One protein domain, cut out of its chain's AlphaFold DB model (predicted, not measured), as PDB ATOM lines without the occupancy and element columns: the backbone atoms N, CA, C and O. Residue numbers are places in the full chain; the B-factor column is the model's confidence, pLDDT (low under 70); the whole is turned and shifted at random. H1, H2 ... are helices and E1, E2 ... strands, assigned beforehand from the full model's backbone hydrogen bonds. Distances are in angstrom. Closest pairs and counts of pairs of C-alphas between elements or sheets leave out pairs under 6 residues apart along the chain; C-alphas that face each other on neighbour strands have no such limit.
ATOM      1  N   ILE A  33      -2.060  15.517 -94.051       98.38
ATOM      2  CA  ILE A  33      -2.648  15.004 -92.811       98.38
ATOM      3  C   ILE A  33      -1.602  14.189 -92.052       98.38
ATOM      4  O   ILE A  33      -1.009  13.277 -92.622       98.38
ATOM      5  N   ASP A  34      -1.422  14.485 -90.763       97.50
ATOM      6  CA  ASP A  34      -0.638  13.648 -89.848       97.50
ATOM      7  C   ASP A  34      -1.550  13.004 -88.795       97.50
ATOM      8  O   ASP A  34      -2.215  13.683 -88.011       97.50
ATOM      9  N   CYS A  35      -1.608  11.675 -88.784       97.19
ATOM     10  CA  CYS A  35      -2.501  10.921 -87.908       97.19
ATOM     11  C   CYS A  35      -1.896  10.577 -86.539       97.19
ATOM     12  O   CYS A  35      -2.596   9.963 -85.728       97.19
ATOM     13  N   HIS A  36      -0.630  10.915 -86.283       96.25
ATOM     14  CA  HIS A  36       0.051  10.529 -85.054       96.25
ATOM     15  C   HIS A  36       1.046  11.599 -84.609       96.25
ATOM     16  O   HIS A  36       2.242  11.517 -84.882       96.25
ATOM     17  N   VAL A  37       0.554  12.582 -83.856       94.31
ATOM     18  CA  VAL A  37       1.409  13.613 -83.260       94.31
ATOM     19  C   VAL A  37       1.253  13.693 -81.747       94.31
ATOM     20  O   VAL A  37       0.285  13.192 -81.168       94.31
ATOM     21  N   HIS A  38       2.224  14.360 -81.132       91.56
ATOM     22  CA  HIS A  38       2.214  14.789 -79.737       91.56
ATOM     23  C   HIS A  38       2.514  16.286 -79.704       91.56
ATOM     24  O   HIS A  38       3.650  16.709 -79.495       91.56
ATOM     25  N   LEU A  39       1.501  17.100 -79.979       89.12
ATOM     26  CA  LEU A  39       1.637  18.523 -80.278       89.12
ATOM     27  C   LEU A  39       2.190  19.323 -79.087       89.12
ATOM     28  O   LEU A  39       2.906  20.306 -79.270       89.12
ATOM     29  N   THR A  40       1.907  18.866 -77.865       87.25
ATOM     30  CA  THR A  40       2.401  19.470 -76.618       87.25
ATOM     31  C   THR A  40       3.814  19.009 -76.234       87.25
ATOM     32  O   THR A  40       4.404  19.551 -75.298       87.25
ATOM     33  N   THR A  41       4.394  18.044 -76.955       84.62
ATOM     34  CA  THR A  41       5.788  17.608 -76.769       84.62
ATOM     35  C   THR A  41       6.711  18.534 -77.554       84.62
ATOM     36  O   THR A  41       7.097  18.272 -78.690       84.62
ATOM     37  N   THR A  42       6.995  19.693 -76.963       78.44
ATOM     38  CA  THR A  42       7.659  20.794 -77.671       78.44
ATOM     39  C   THR A  42       9.194  20.711 -77.620       78.44
ATOM     40  O   THR A  42       9.757  20.158 -76.663       78.44
ATOM     41  N   PRO A  43       9.902  21.289 -78.619       62.03
ATOM     42  CA  PRO A  43      11.365  21.281 -78.671       62.03
ATOM     43  C   PRO A  43      11.954  21.952 -77.428       62.03
ATOM     44  O   PRO A  43      11.576  23.084 -77.117       62.03
ATOM     45  N   SER A  44      12.839  21.236 -76.719       62.56
ATOM     46  CA  SER A  44      13.562  21.544 -75.453       62.56
ATOM     47  C   SER A  44      13.318  20.527 -74.331       62.56
ATOM     48  O   SER A  44      14.025  20.567 -73.328       62.56
ATOM     49  N   SER A  45      12.358  19.613 -74.492       58.91
ATOM     50  CA  SER A  45      12.283  18.414 -73.655       58.91
ATOM     51  C   SER A  45      13.295  17.391 -74.188       58.91
ATOM     52  O   SER A  45      13.131  16.877 -75.291       58.91
ATOM     53  N   PHE A  46      14.393  17.153 -73.461       59.50
ATOM     54  CA  PHE A  46      15.377  16.121 -73.825       59.50
ATOM     55  C   PHE A  46      14.868  14.725 -73.443       59.50
ATOM     56  O   PHE A  46      15.264  13.726 -74.041       59.50
ATOM     57  N   SER A  47      13.939  14.662 -72.487       66.50
ATOM     58  CA  SER A  47      13.180  13.476 -72.119       66.50
ATOM     59  C   SER A  47      11.703  13.805 -71.863       66.50
ATOM     60  O   SER A  47      11.347  14.933 -71.518       66.50
ATOM     61  N   LEU A  48      10.828  12.796 -71.954       63.91
ATOM     62  CA  LEU A  48       9.416  12.922 -71.558       63.91
ATOM     63  C   LEU A  48       9.258  13.290 -70.072       63.91
ATOM     64  O   LEU A  48       8.256  13.899 -69.710       63.91
ATOM     65  N   LYS A  49      10.257  12.992 -69.225       63.69
ATOM     66  CA  LYS A  49      10.290  13.434 -67.821       63.69
ATOM     67  C   LYS A  49      10.469  14.946 -67.706       63.69
ATOM     68  O   LYS A  49       9.879  15.556 -66.822       63.69
ATOM     69  N   ASP A  50      11.201  15.569 -68.625       66.75
ATOM     70  CA  ASP A  50      11.443  17.015 -68.587       66.75
ATOM     71  C   ASP A  50      10.153  17.800 -68.843       66.75
ATOM     72  O   ASP A  50       9.973  18.880 -68.287       66.75
ATOM     73  N   LEU A  51       9.208  17.240 -69.611       63.94
ATOM     74  CA  LEU A  51       7.883  17.844 -69.806       63.94
ATOM     75  C   LEU A  51       7.115  18.023 -68.491       63.94
ATOM     76  O   LEU A  51       6.343  18.970 -68.380       63.94
ATOM     77  N   TYR A  52       7.344  17.166 -67.490       64.12
ATOM     78  CA  TYR A  52       6.704  17.290 -66.177       64.12
ATOM     79  C   TYR A  52       7.259  18.456 -65.356       64.12
ATOM     80  O   TYR A  52       6.553  18.999 -64.510       64.12
ATOM     81  N   ALA A  53       8.511  18.844 -65.603       67.00
ATOM     82  CA  ALA A  53       9.185  19.924 -64.889       67.00
ATOM     83  C   ALA A  53       9.000  21.299 -65.557       67.00
ATOM     84  O   ALA A  53       9.282  22.329 -64.943       67.00
ATOM     85  N   ILE A  54       8.543  21.341 -66.814       72.00
ATOM     86  CA  ILE A  54       8.370  22.588 -67.564       72.00
ATOM     87  C   ILE A  54       7.080  23.296 -67.133       72.00
ATOM     88  O   ILE A  54       6.026  22.688 -66.957       72.00
ATOM     89  N   ASN A  55       7.154  24.625 -67.011       79.56
ATOM     90  CA  ASN A  55       5.989  25.461 -66.746       79.56
ATOM     91  C   ASN A  55       4.907  25.249 -67.837       79.56
ATOM     92  O   ASN A  55       5.209  25.421 -69.024       79.56
ATOM     93  N   PRO A  56       3.646  24.948 -67.472       78.12
ATOM     94  CA  PRO A  56       2.564  24.727 -68.434       78.12
ATOM     95  C   PRO A  56       2.358  25.875 -69.436       78.12
ATOM     96  O   PRO A  56       2.072  25.624 -70.604       78.12
ATOM     97  N   ASN A  57       2.581  27.127 -69.028       84.88
ATOM     98  CA  ASN A  57       2.481  28.285 -69.922       84.88
ATOM     99  C   ASN A  57       3.571  28.255 -70.999       84.88
ATOM    100  O   ASN A  57       3.322  28.574 -72.159       84.88
ATOM    101  N   THR A  58       4.783  27.820 -70.645       84.62
ATOM    102  CA  THR A  58       5.866  27.636 -71.618       84.62
ATOM    103  C   THR A  58       5.505  26.559 -72.638       84.62
ATOM    104  O   THR A  58       5.733  26.761 -73.833       84.62
ATOM    105  N   VAL A  59       4.908  25.444 -72.196       84.56
ATOM    106  CA  VAL A  59       4.395  24.405 -73.103       84.56
ATOM    107  C   VAL A  59       3.330  24.992 -74.026       84.56
ATOM    108  O   VAL A  59       3.431  24.807 -75.235       84.56
ATOM    109  N   ALA A  60       2.373  25.757 -73.501       87.69
ATOM    110  CA  ALA A  60       1.316  26.376 -74.298       87.69
ATOM    111  C   ALA A  60       1.871  27.314 -75.389       87.69
ATOM    112  O   ALA A  60       1.537  27.163 -76.565       87.69
ATOM    113  N   HIS A  61       2.789  28.224 -75.039       90.50
ATOM    114  CA  HIS A  61       3.400  29.141 -76.010       90.50
ATOM    115  C   HIS A  61       4.189  28.409 -77.099       90.50
ATOM    116  O   HIS A  61       4.095  28.744 -78.281       90.50
ATOM    117  N   ARG A  62       4.950  27.377 -76.723       91.00
ATOM    118  CA  ARG A  62       5.701  26.571 -77.692       91.00
ATOM    119  C   ARG A  62       4.787  25.721 -78.565       91.00
ATOM    120  O   ARG A  62       5.068  25.559 -79.745       91.00
ATOM    121  N   THR A  63       3.689  25.218 -78.011       92.56
ATOM    122  CA  THR A  63       2.685  24.440 -78.747       92.56
ATOM    123  C   THR A  63       2.045  25.295 -79.837       92.56
ATOM    124  O   THR A  63       1.925  24.842 -80.972       92.56
ATOM    125  N   ALA A  64       1.725  26.559 -79.539       94.62
ATOM    126  CA  ALA A  64       1.227  27.507 -80.535       94.62
ATOM    127  C   ALA A  64       2.238  27.738 -81.675       94.62
ATOM    128  O   ALA A  64       1.860  27.745 -82.847       94.62
ATOM    129  N   TYR A  65       3.529  27.865 -81.348       94.94
ATOM    130  CA  TYR A  65       4.588  27.943 -82.358       94.94
ATOM    131  C   TYR A  65       4.646  26.672 -83.220       94.94
ATOM    132  O   TYR A  65       4.602  26.764 -84.443       94.94
ATOM    133  N   VAL A  66       4.680  25.484 -82.606       95.00
ATOM    134  CA  VAL A  66       4.731  24.203 -83.332       95.00
ATOM    135  C   VAL A  66       3.518  24.035 -84.250       95.00
ATOM    136  O   VAL A  66       3.693  23.680 -85.413       95.00
ATOM    137  N   ALA A  67       2.310  24.337 -83.769       96.56
ATOM    138  CA  ALA A  67       1.084  24.250 -84.561       96.56
ATOM    139  C   ALA A  67       1.151  25.138 -85.816       96.56
ATOM    140  O   ALA A  67       0.839  24.681 -86.918       96.56
ATOM    141  N   ARG A  68       1.640  26.375 -85.671       97.44
ATOM    142  CA  ARG A  68       1.856  27.288 -86.799       97.44
ATOM    143  C   ARG A  68       2.874  26.731 -87.792       97.44
ATOM    144  O   ARG A  68       2.635  26.769 -88.997       97.44
ATOM    145  N   GLU A  69       3.996  26.209 -87.308       97.12
ATOM    146  CA  GLU A  69       5.043  25.654 -88.171       97.12
ATOM    147  C   GLU A  69       4.579  24.402 -88.927       97.12
ATOM    148  O   GLU A  69       4.944  24.220 -90.087       97.12
ATOM    149  N   MET A  70       3.738  23.556 -88.322       96.75
ATOM    150  CA  MET A  70       3.118  22.427 -89.025       96.75
ATOM    151  C   MET A  70       2.246  22.905 -90.188       96.75
ATOM    152  O   MET A  70       2.363  22.378 -91.296       96.75
ATOM    153  N   LEU A  71       1.432  23.939 -89.959       97.69
ATOM    154  CA  LEU A  71       0.586  24.518 -90.999       97.69
ATOM    155  C   LEU A  71       1.411  25.083 -92.161       97.69
ATOM    156  O   LEU A  71       1.101  24.815 -93.320       97.69
ATOM    157  N   LEU A  72       2.497  25.804 -91.865       97.25
ATOM    158  CA  LEU A  72       3.388  26.366 -92.889       97.25
ATOM    159  C   LEU A  72       4.145  25.301 -93.692       97.25
ATOM    160  O   LEU A  72       4.566  25.570 -94.812       97.25
ATOM    161  N   ARG A  73       4.288  24.087 -93.152       96.75
ATOM    162  CA  ARG A  73       4.849  22.922 -93.859       96.75
ATOM    163  C   ARG A  73       3.811  22.162 -94.692       96.75
ATOM    164  O   ARG A  73       4.151  21.152 -95.295       96.75
ATOM    165  N   GLY A  74       2.562  22.628 -94.723       96.81
ATOM    166  CA  GLY A  74       1.486  22.054 -95.531       96.81
ATOM    167  C   GLY A  74       0.578  21.072 -94.790       96.81
ATOM    168  O   GLY A  74      -0.377  20.581 -95.391       96.81
ATOM    169  N   PHE A  75       0.806  20.804 -93.498       98.19
ATOM    170  CA  PHE A  75      -0.123  20.005 -92.697       98.19
ATOM    171  C   PHE A  75      -1.341  20.840 -92.340       98.19
ATOM    172  O   PHE A  75      -1.262  21.778 -91.557       98.19
ATOM    173  N   THR A  76      -2.492  20.487 -92.902       97.94
ATOM    174  CA  THR A  76      -3.750  21.211 -92.655       97.94
ATOM    175  C   THR A  76      -4.651  20.487 -91.663       97.94
ATOM    176  O   THR A  76      -5.654  21.040 -91.209       97.94
ATOM    177  N   THR A  77      -4.334  19.237 -91.318       98.19
ATOM    178  CA  THR A  77      -5.058  18.440 -90.322       98.19
ATOM    179  C   THR A  77      -4.101  17.530 -89.574       98.19
ATOM    180  O   THR A  77      -3.232  16.914 -90.184       98.19
ATOM    181  N   VAL A  78      -4.264  17.439 -88.257       97.94
ATOM    182  CA  VAL A  78      -3.427  16.591 -87.406       97.94
ATOM    183  C   VAL A  78      -4.256  15.902 -86.328       97.94
ATOM    184  O   VAL A  78      -5.271  16.438 -85.875       97.94
ATOM    185  N   ARG A  79      -3.817  14.719 -85.889       97.50
ATOM    186  CA  ARG A  79      -4.384  14.000 -84.744       97.50
ATOM    187  C   ARG A  79      -3.354  13.865 -83.630       97.50
ATOM    188  O   ARG A  79      -2.387  13.116 -83.760       97.50
ATOM    189  N   ASP A  80      -3.612  14.538 -82.517       95.31
ATOM    190  CA  ASP A  80      -2.855  14.355 -81.288       95.31
ATOM    191  C   ASP A  80      -3.306  13.077 -80.572       95.31
ATOM    192  O   ASP A  80      -4.497  12.862 -80.315       95.31
ATOM    193  N   THR A  81      -2.340  12.204 -80.297       92.44
ATOM    194  CA  THR A  81      -2.556  10.878 -79.696       92.44
ATOM    195  C   THR A  81      -2.132  10.810 -78.229       92.44
ATOM    196  O   THR A  81      -2.152   9.741 -77.619       92.44
ATOM    197  N   GLY A  82      -1.763  11.948 -77.646       86.19
ATOM    198  CA  GLY A  82      -1.301  12.036 -76.277       86.19
ATOM    199  C   GLY A  82      -0.822  13.444 -75.979       86.19
ATOM    200  O   GLY A  82       0.164  13.885 -76.563       86.19
ATOM    201  N   GLY A  83      -1.481  14.105 -75.031       83.62
ATOM    202  CA  GLY A  83      -1.020  15.366 -74.452       83.62
ATOM    203  C   GLY A  83      -1.989  16.520 -74.654       83.62
ATOM    204  O   GLY A  83      -2.386  17.127 -73.652       83.62
ATOM    205  N   ALA A  84      -2.395  16.785 -75.900       89.50
ATOM    206  CA  ALA A  84      -3.316  17.872 -76.209       89.50
ATOM    207  C   ALA A  84      -4.718  17.621 -75.632       89.50
ATOM    208  O   ALA A  84      -5.171  16.481 -75.479       89.50
ATOM    209  N   ASP A  85      -5.424  18.707 -75.330       89.69
ATOM    210  CA  ASP A  85      -6.775  18.682 -74.785       89.69
ATOM    211  C   ASP A  85      -7.786  19.399 -75.694       89.69
ATOM    212  O   ASP A  85      -7.458  19.942 -76.754       89.69
ATOM    213  N   ALA A  86      -9.057  19.356 -75.288       91.56
ATOM    214  CA  ALA A  86     -10.137  20.020 -76.006       91.56
ATOM    215  C   ALA A  86      -9.934  21.540 -76.081       91.56
ATOM    216  O   ALA A  86     -10.242  22.126 -77.110       91.56
ATOM    217  N   ALA A  87      -9.352  22.160 -75.046       91.88
ATOM    218  CA  ALA A  87      -9.118  23.600 -75.020       91.88
ATOM    219  C   ALA A  87      -8.148  24.035 -76.127       91.88
ATOM    220  O   ALA A  87      -8.402  25.026 -76.808       91.88
ATOM    221  N   LEU A  88      -7.078  23.270 -76.371       93.06
ATOM    222  CA  LEU A  88      -6.168  23.543 -77.484       93.06
ATOM    223  C   LEU A  88      -6.857  23.393 -78.848       93.06
ATOM    224  O   LEU A  88      -6.662  24.227 -79.732       93.06
ATOM    225  N   ARG A  89      -7.668  22.344 -79.028       95.88
ATOM    226  CA  ARG A  89      -8.456  22.155 -80.257       95.88
ATOM    227  C   ARG A  89      -9.386  23.333 -80.497       95.88
ATOM    228  O   ARG A  89      -9.429  23.844 -81.615       95.88
ATOM    229  N   ASP A  90     -10.120  23.733 -79.469       97.19
ATOM    230  CA  ASP A  90     -11.128  24.781 -79.565       97.19
ATOM    231  C   ASP A  90     -10.453  26.129 -79.848       97.19
ATOM    232  O   ASP A  90     -10.849  26.813 -80.786       97.19
ATOM    233  N   ALA A  91      -9.327  26.431 -79.191       96.69
ATOM    234  CA  ALA A  91      -8.530  27.626 -79.474       96.69
ATOM    235  C   ALA A  91      -8.023  27.694 -80.928       96.69
ATOM    236  O   ALA A  91      -7.971  28.775 -81.517       96.69
ATOM    237  N   ILE A  92      -7.656  26.559 -81.534       97.44
ATOM    238  CA  ILE A  92      -7.297  26.516 -82.960       97.44
ATOM    239  C   ILE A  92      -8.542  26.687 -83.841       97.44
ATOM    240  O   ILE A  92      -8.507  27.437 -84.816       97.44
ATOM    241  N   SER A  93      -9.655  26.033 -83.499       97.50
ATOM    242  CA  SER A  93     -10.918  26.139 -84.244       97.50
ATOM    243  C   SER A  93     -11.482  27.564 -84.244       97.50
ATOM    244  O   SER A  93     -12.042  28.009 -85.242       97.50
ATOM    245  N   GLU A  94     -11.308  28.290 -83.143       97.88
ATOM    246  CA  GLU A  94     -11.680  29.697 -82.974       97.88
ATOM    247  C   GLU A  94     -10.655  30.663 -83.591       97.88
ATOM    248  O   GLU A  94     -10.829  31.878 -83.531       97.88
ATOM    249  N   SER A  95      -9.587  30.143 -84.208       95.81
ATOM    250  CA  SER A  95      -8.483  30.923 -84.784       95.81
ATOM    251  C   SER A  95      -7.721  31.799 -83.775       95.81
ATOM    252  O   SER A  95      -7.004  32.715 -84.178       95.81
ATOM    253  N   LEU A  96      -7.814  31.504 -82.470       97.56
ATOM    254  CA  LEU A  96      -6.985  32.132 -81.429       97.56
ATOM    255  C   LEU A  96      -5.520  31.691 -81.547       97.56
ATOM    256  O   LEU A  96      -4.601  32.450 -81.241       97.56
ATOM    257  N   ILE A  97      -5.304  30.455 -82.008       97.06
ATOM    258  CA  ILE A  97      -3.992  29.888 -82.320       97.06
ATOM    259  C   ILE A  97      -3.983  29.484 -83.793       97.06
ATOM    260  O   ILE A  97      -4.826  28.714 -84.246       97.06
ATOM    261  N   VAL A  98      -2.993  29.969 -84.544       98.00
ATOM    262  CA  VAL A  98      -2.790  29.562 -85.940       98.00
ATOM    263  C   VAL A  98      -2.232  28.140 -85.973       98.00
ATOM    264  O   VAL A  98      -1.148  27.890 -85.450       98.00
ATOM    265  N   GLY A  99      -2.944  27.217 -86.617       97.56
ATOM    266  CA  GLY A  99      -2.515  25.827 -86.732       97.56
ATOM    267  C   GLY A  99      -3.419  24.965 -87.619       97.56
ATOM    268  O   GLY A  99      -4.425  25.453 -88.138       97.56
ATOM    269  N   PRO A 100      -3.059  23.686 -87.823       98.00
ATOM    270  CA  PRO A 100      -3.891  22.712 -88.528       98.00
ATOM    271  C   PRO A 100      -5.184  22.405 -87.769       98.00
ATOM    272  O   PRO A 100      -5.225  22.492 -86.545       98.00
ATOM    273  N   ARG A 101      -6.211  21.910 -88.471       98.19
ATOM    274  CA  ARG A 101      -7.384  21.314 -87.809       98.19
ATOM    275  C   ARG A 101      -6.932  20.187 -86.880       98.19
ATOM    276  O   ARG A 101      -6.285  19.246 -87.339       98.19
ATOM    277  N   LEU A 102      -7.281  20.282 -85.600       97.88
ATOM    278  CA  LEU A 102      -6.792  19.374 -84.566       97.88
ATOM    279  C   LEU A 102      -7.863  18.356 -84.158       97.88
ATOM    280  O   LEU A 102      -8.960  18.715 -83.741       97.88
ATOM    281  N   PHE A 103      -7.518  17.073 -84.210       97.38
ATOM    282  CA  PHE A 103      -8.249  15.997 -83.543       97.38
ATOM    283  C   PHE A 103      -7.483  15.571 -82.296       97.38
ATOM    284  O   PHE A 103      -6.266  15.424 -82.347       97.38
ATOM    285  N   VAL A 104      -8.180  15.347 -81.183       94.88
ATOM    286  CA  VAL A 104      -7.547  15.075 -79.884       94.88
ATOM    287  C   VAL A 104      -8.035  13.753 -79.316       94.88
ATOM    288  O   VAL A 104      -9.239  13.557 -79.154       94.88
ATOM    289  N   ALA A 105      -7.100  12.858 -78.996       90.38
ATOM    290  CA  ALA A 105      -7.372  11.631 -78.246       90.38
ATOM    291  C   ALA A 105      -7.361  11.850 -76.720       90.38
ATOM    292  O   ALA A 105      -7.836  10.996 -75.973       90.38
ATOM    293  N   GLY A 106      -6.829  12.985 -76.255       86.25
ATOM    294  CA  GLY A 106      -6.605  13.262 -74.841       86.25
ATOM    295  C   GLY A 106      -5.297  12.644 -74.345       86.25
ATOM    296  O   GLY A 106      -4.283  12.657 -75.039       86.25
ATOM    297  N   LYS A 107      -5.293  12.126 -73.115       84.88
ATOM    298  CA  LYS A 107      -4.103  11.487 -72.534       84.88
ATOM    299  C   LYS A 107      -3.953  10.058 -73.053       84.88
ATOM    300  O   LYS A 107      -4.924   9.304 -73.058       84.88
ATOM    301  N   ALA A 108      -2.730   9.671 -73.414       84.88
ATOM    302  CA  ALA A 108      -2.426   8.283 -73.752       84.88
ATOM    303  C   ALA A 108      -2.650   7.377 -72.528       84.88
ATOM    304  O   ALA A 108      -2.309   7.751 -71.411       84.88
ATOM    305  N   LEU A 109      -3.217   6.187 -72.706       84.56
ATOM    306  CA  LEU A 109      -3.427   5.246 -71.601       84.56
ATOM    307  C   LEU A 109      -2.235   4.289 -71.508       84.56
ATOM    308  O   LEU A 109      -1.807   3.738 -72.520       84.56
ATOM    309  N   SER A 110      -1.702   4.076 -70.304       83.75
ATOM    310  CA  SER A 110      -0.595   3.140 -70.072       83.75
ATOM    311  C   SER A 110      -0.771   2.389 -68.763       83.75
ATOM    312  O   SER A 110      -1.247   2.947 -67.784       83.75
ATOM    313  N   GLN A 111      -0.329   1.139 -68.714       81.56
ATOM    314  CA  GLN A 111      -0.158   0.419 -67.451       81.56
ATOM    315  C   GLN A 111       1.108   0.896 -66.718       81.56
ATOM    316  O   GLN A 111       2.017   1.467 -67.339       81.56
ATOM    317  N   THR A 112       1.170   0.640 -65.412       81.56
ATOM    318  CA  THR A 112       2.344   0.883 -64.569       81.56
ATOM    319  C   THR A 112       3.585   0.176 -65.127       81.56
ATOM    320  O   THR A 112       3.528  -0.965 -65.587       81.56
ATOM    321  N   GLY A 113       4.721   0.874 -65.109       76.50
ATOM    322  CA  GLY A 113       6.023   0.381 -65.560       76.50
ATOM    323  C   GLY A 113       6.194   0.278 -67.080       76.50
ATOM    324  O   GLY A 113       7.119  -0.393 -67.539       76.50
ATOM    325  N   LYS A 114       5.310   0.883 -67.883       78.31
ATOM    326  CA  LYS A 114       5.377   0.836 -69.357       78.31
ATOM    327  C   LYS A 114       5.558   2.215 -69.984       78.31
ATOM    328  O   LYS A 114       5.934   3.169 -69.321       78.31
ATOM    329  N   HIS A 115       5.334   2.299 -71.295       78.19
ATOM    330  CA  HIS A 115       5.724   3.425 -72.134       78.19
ATOM    331  C   HIS A 115       5.121   4.771 -71.715       78.19
ATOM    332  O   HIS A 115       5.766   5.783 -71.933       78.19
ATOM    333  N   GLY A 116       3.927   4.791 -71.114       71.56
ATOM    334  CA  GLY A 116       3.314   6.010 -70.577       71.56
ATOM    335  C   GLY A 116       3.519   6.214 -69.073       71.56
ATOM    336  O   GLY A 116       2.898   7.111 -68.506       71.56
ATOM    337  N   ASP A 117       4.336   5.386 -68.415       74.88
ATOM    338  CA  ASP A 117       4.699   5.556 -67.009       74.88
ATOM    339  C   ASP A 117       6.009   6.331 -66.882       74.88
ATOM    340  O   ASP A 117       7.109   5.780 -66.918       74.88
ATOM    341  N   PHE A 118       5.874   7.651 -66.767       72.06
ATOM    342  CA  PHE A 118       6.999   8.584 -66.700       72.06
ATOM    343  C   PHE A 118       7.358   9.007 -65.275       72.06
ATOM    344  O   PHE A 118       8.161   9.925 -65.097       72.06
ATOM    345  N   ARG A 119       6.785   8.352 -64.260       69.25
ATOM    346  CA  ARG A 119       7.085   8.647 -62.858       69.25
ATOM    347  C   ARG A 119       8.571   8.435 -62.561       69.25
ATOM    348  O   ARG A 119       9.251   7.608 -63.178       69.25
ATOM    349  N   ALA A 120       9.097   9.208 -61.616       63.69
ATOM    350  CA  ALA A 120      10.386   8.885 -61.016       63.69
ATOM    351  C   ALA A 120      10.242   7.618 -60.154       63.69
ATOM    352  O   ALA A 120       9.150   7.300 -59.691       63.69
ATOM    353  N   SER A 121      11.331   6.870 -59.960       60.16
ATOM    354  CA  SER A 121      11.311   5.590 -59.230       60.16
ATOM    355  C   SER A 121      10.849   5.711 -57.773       60.16
ATOM    356  O   SER A 121      10.492   4.711 -57.164       60.16
ATOM    357  N   ASP A 122      10.887   6.921 -57.219       59.75
ATOM    358  CA  ASP A 122      10.463   7.282 -55.868       59.75
ATOM    359  C   ASP A 122       9.058   7.911 -55.810       59.75
ATOM    360  O   ASP A 122       8.536   8.145 -54.721       59.75
ATOM    361  N   GLN A 123       8.425   8.175 -56.959       55.25
ATOM    362  CA  GLN A 123       7.090   8.759 -57.021       55.25
ATOM    363  C   GLN A 123       6.019   7.663 -57.082       55.25
ATOM    364  O   GLN A 123       5.999   6.829 -57.988       55.25
ATOM    365  N   SER A 134      -2.780  17.240 -65.287       56.34
ATOM    366  CA  SER A 134      -1.385  16.829 -65.345       56.34
ATOM    367  C   SER A 134      -0.816  17.237 -66.710       56.34
ATOM    368  O   SER A 134      -1.440  16.933 -67.741       56.34
ATOM    369  N   PRO A 135       0.360  17.891 -66.761       58.56
ATOM    370  CA  PRO A 135       1.058  18.144 -68.021       58.56
ATOM    371  C   PRO A 135       1.529  16.839 -68.690       58.56
ATOM    372  O   PRO A 135       1.986  16.872 -69.827       58.56
ATOM    373  N   ALA A 136       1.370  15.691 -68.019       66.88
ATOM    374  CA  ALA A 136       1.673  14.361 -68.522       66.88
ATOM    375  C   ALA A 136       1.118  14.093 -69.925       66.88
ATOM    376  O   ALA A 136      -0.033  14.407 -70.221       66.88
ATOM    377  N   LEU A 137       1.895  13.408 -70.760       75.25
ATOM    378  CA  LEU A 137       1.424  12.876 -72.043       75.25
ATOM    379  C   LEU A 137       0.380  11.760 -71.852       75.25
ATOM    380  O   LEU A 137      -0.530  11.583 -72.666       75.25
ATOM    381  N   ALA A 138       0.528  11.008 -70.761       78.81
ATOM    382  CA  ALA A 138      -0.177   9.766 -70.507       78.81
ATOM    383  C   ALA A 138      -0.813   9.721 -69.110       78.81
ATOM    384  O   ALA A 138      -0.473  10.491 -68.214       78.81
ATOM    385  N   ARG A 139      -1.747   8.788 -68.934       79.62
ATOM    386  CA  ARG A 139      -2.419   8.465 -67.681       79.62
ATOM    387  C   ARG A 139      -2.256   6.978 -67.382       79.62
ATOM    388  O   ARG A 139      -2.464   6.141 -68.263       79.62
ATOM    389  N   ILE A 140      -1.930   6.666 -66.126       81.50
ATOM    390  CA  ILE A 140      -1.824   5.285 -65.653       81.50
ATOM    391  C   ILE A 140      -3.211   4.661 -65.507       81.50
ATOM    392  O   ILE A 140      -4.116   5.264 -64.927       81.50
ATOM    393  N   CYS A 141      -3.377   3.464 -66.059       81.50
ATOM    394  CA  CYS A 141      -4.596   2.666 -66.051       81.50
ATOM    395  C   CYS A 141      -4.209   1.185 -65.933       81.50
ATOM    396  O   CYS A 141      -3.877   0.550 -66.932       81.50
TER     397      CYS A 141
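This is residues 33 to 123 and 134 to 141 of the 148 residues of the protein "Amidohydro-rel domain-containing protein" of Aspergillus chevalieri (UniProt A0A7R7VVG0). A small sheet of three parallel strands, E1, E2 and E3, makes one end of an elongated model, with the short helix H3 beside its edge strand E3 and the long helix H2 only grazing it with residues 67 to 71; the small strand pair E4 and E5 and the loop of residues 111 to 123 lie toward the other end. H1, a single short turn before H2, is away from both sheets. The printed part has 99 residues, with three named helices and five named strands in the order E1 H1 H2 E2 H3 E3 E4 E5; the class is mixed, helices and strands. Both sheets are parallel, in the orders E1 E2 E3 and E4 E5. The whole is compact, with a radius of gyration of the C-alphas of 13.6 A, and spans 41 by 23 by 21 A.

Start at E2, residues 75 to 80, the inner strand of the larger sheet. On one side is E1, residues 33 to 37, parallel at 30 degrees, with N 79 and O 34 2.9 A apart, within hydrogen-bond range. On the other side is E3, residues 101 to 104, parallel at 9 degrees, with N 80 and O 103 at 2.8 A. H3, residues 86 to 93, only grazes this sheet; its closest C-alphas to E3 are those of Arg 89 and Leu 102, 5.4 A apart. H2, residues 56 to 72, only grazes it too, with residues 67 to 71; the C-alphas of Met 70 and Thr 76 are its closest to E2, 7.9 A apart. H2 and H3 are near each other, with 7 pairs of C-alphas within 10 A. Two strand-helix-strand units, parallel neighbour strands joined through helices, have right-handed crossovers: E1, H1 and H2, E2, where H1 is residues 50 to 53, and E2, H3, E3. H1 is not on the sheet and is only just apart from H2, at 8.1 A. Farther out, E4, residues 108 to 110, is parallel to E5, residues 138 to 140, at 32 degrees, with N 139 and O 108 at 2.7 A. Every O i to N i+4 pair is within hydrogen-bond range in H2 and H3; H1 is too short for one.

Find C-alpha 33 at (-2.648, 15.004, -92.811), where E1 begins; it runs 10.5 A. From C-alpha 56 at (2.564, 24.727, -68.434), H2 runs 24.5 A. E2 measures 13.0 A, H3 10.3 A and E3 10.1 A. E5 ends at C-alpha 140, (-1.824, 5.285, -65.653).

The C-alphas of Gly 74 and Asp 122 are the two farthest apart, 43.3 A. Residues 124 to 133 are cut out; C-alphas 123 and 134 are 14.4 A apart across the cut. The link from E1 to H1 is long, with 12 residues. Mean pLDDT of the printed part is 84.8; look for values under 70 at residues 43 to 53, 119 to 123 and 134 to 136.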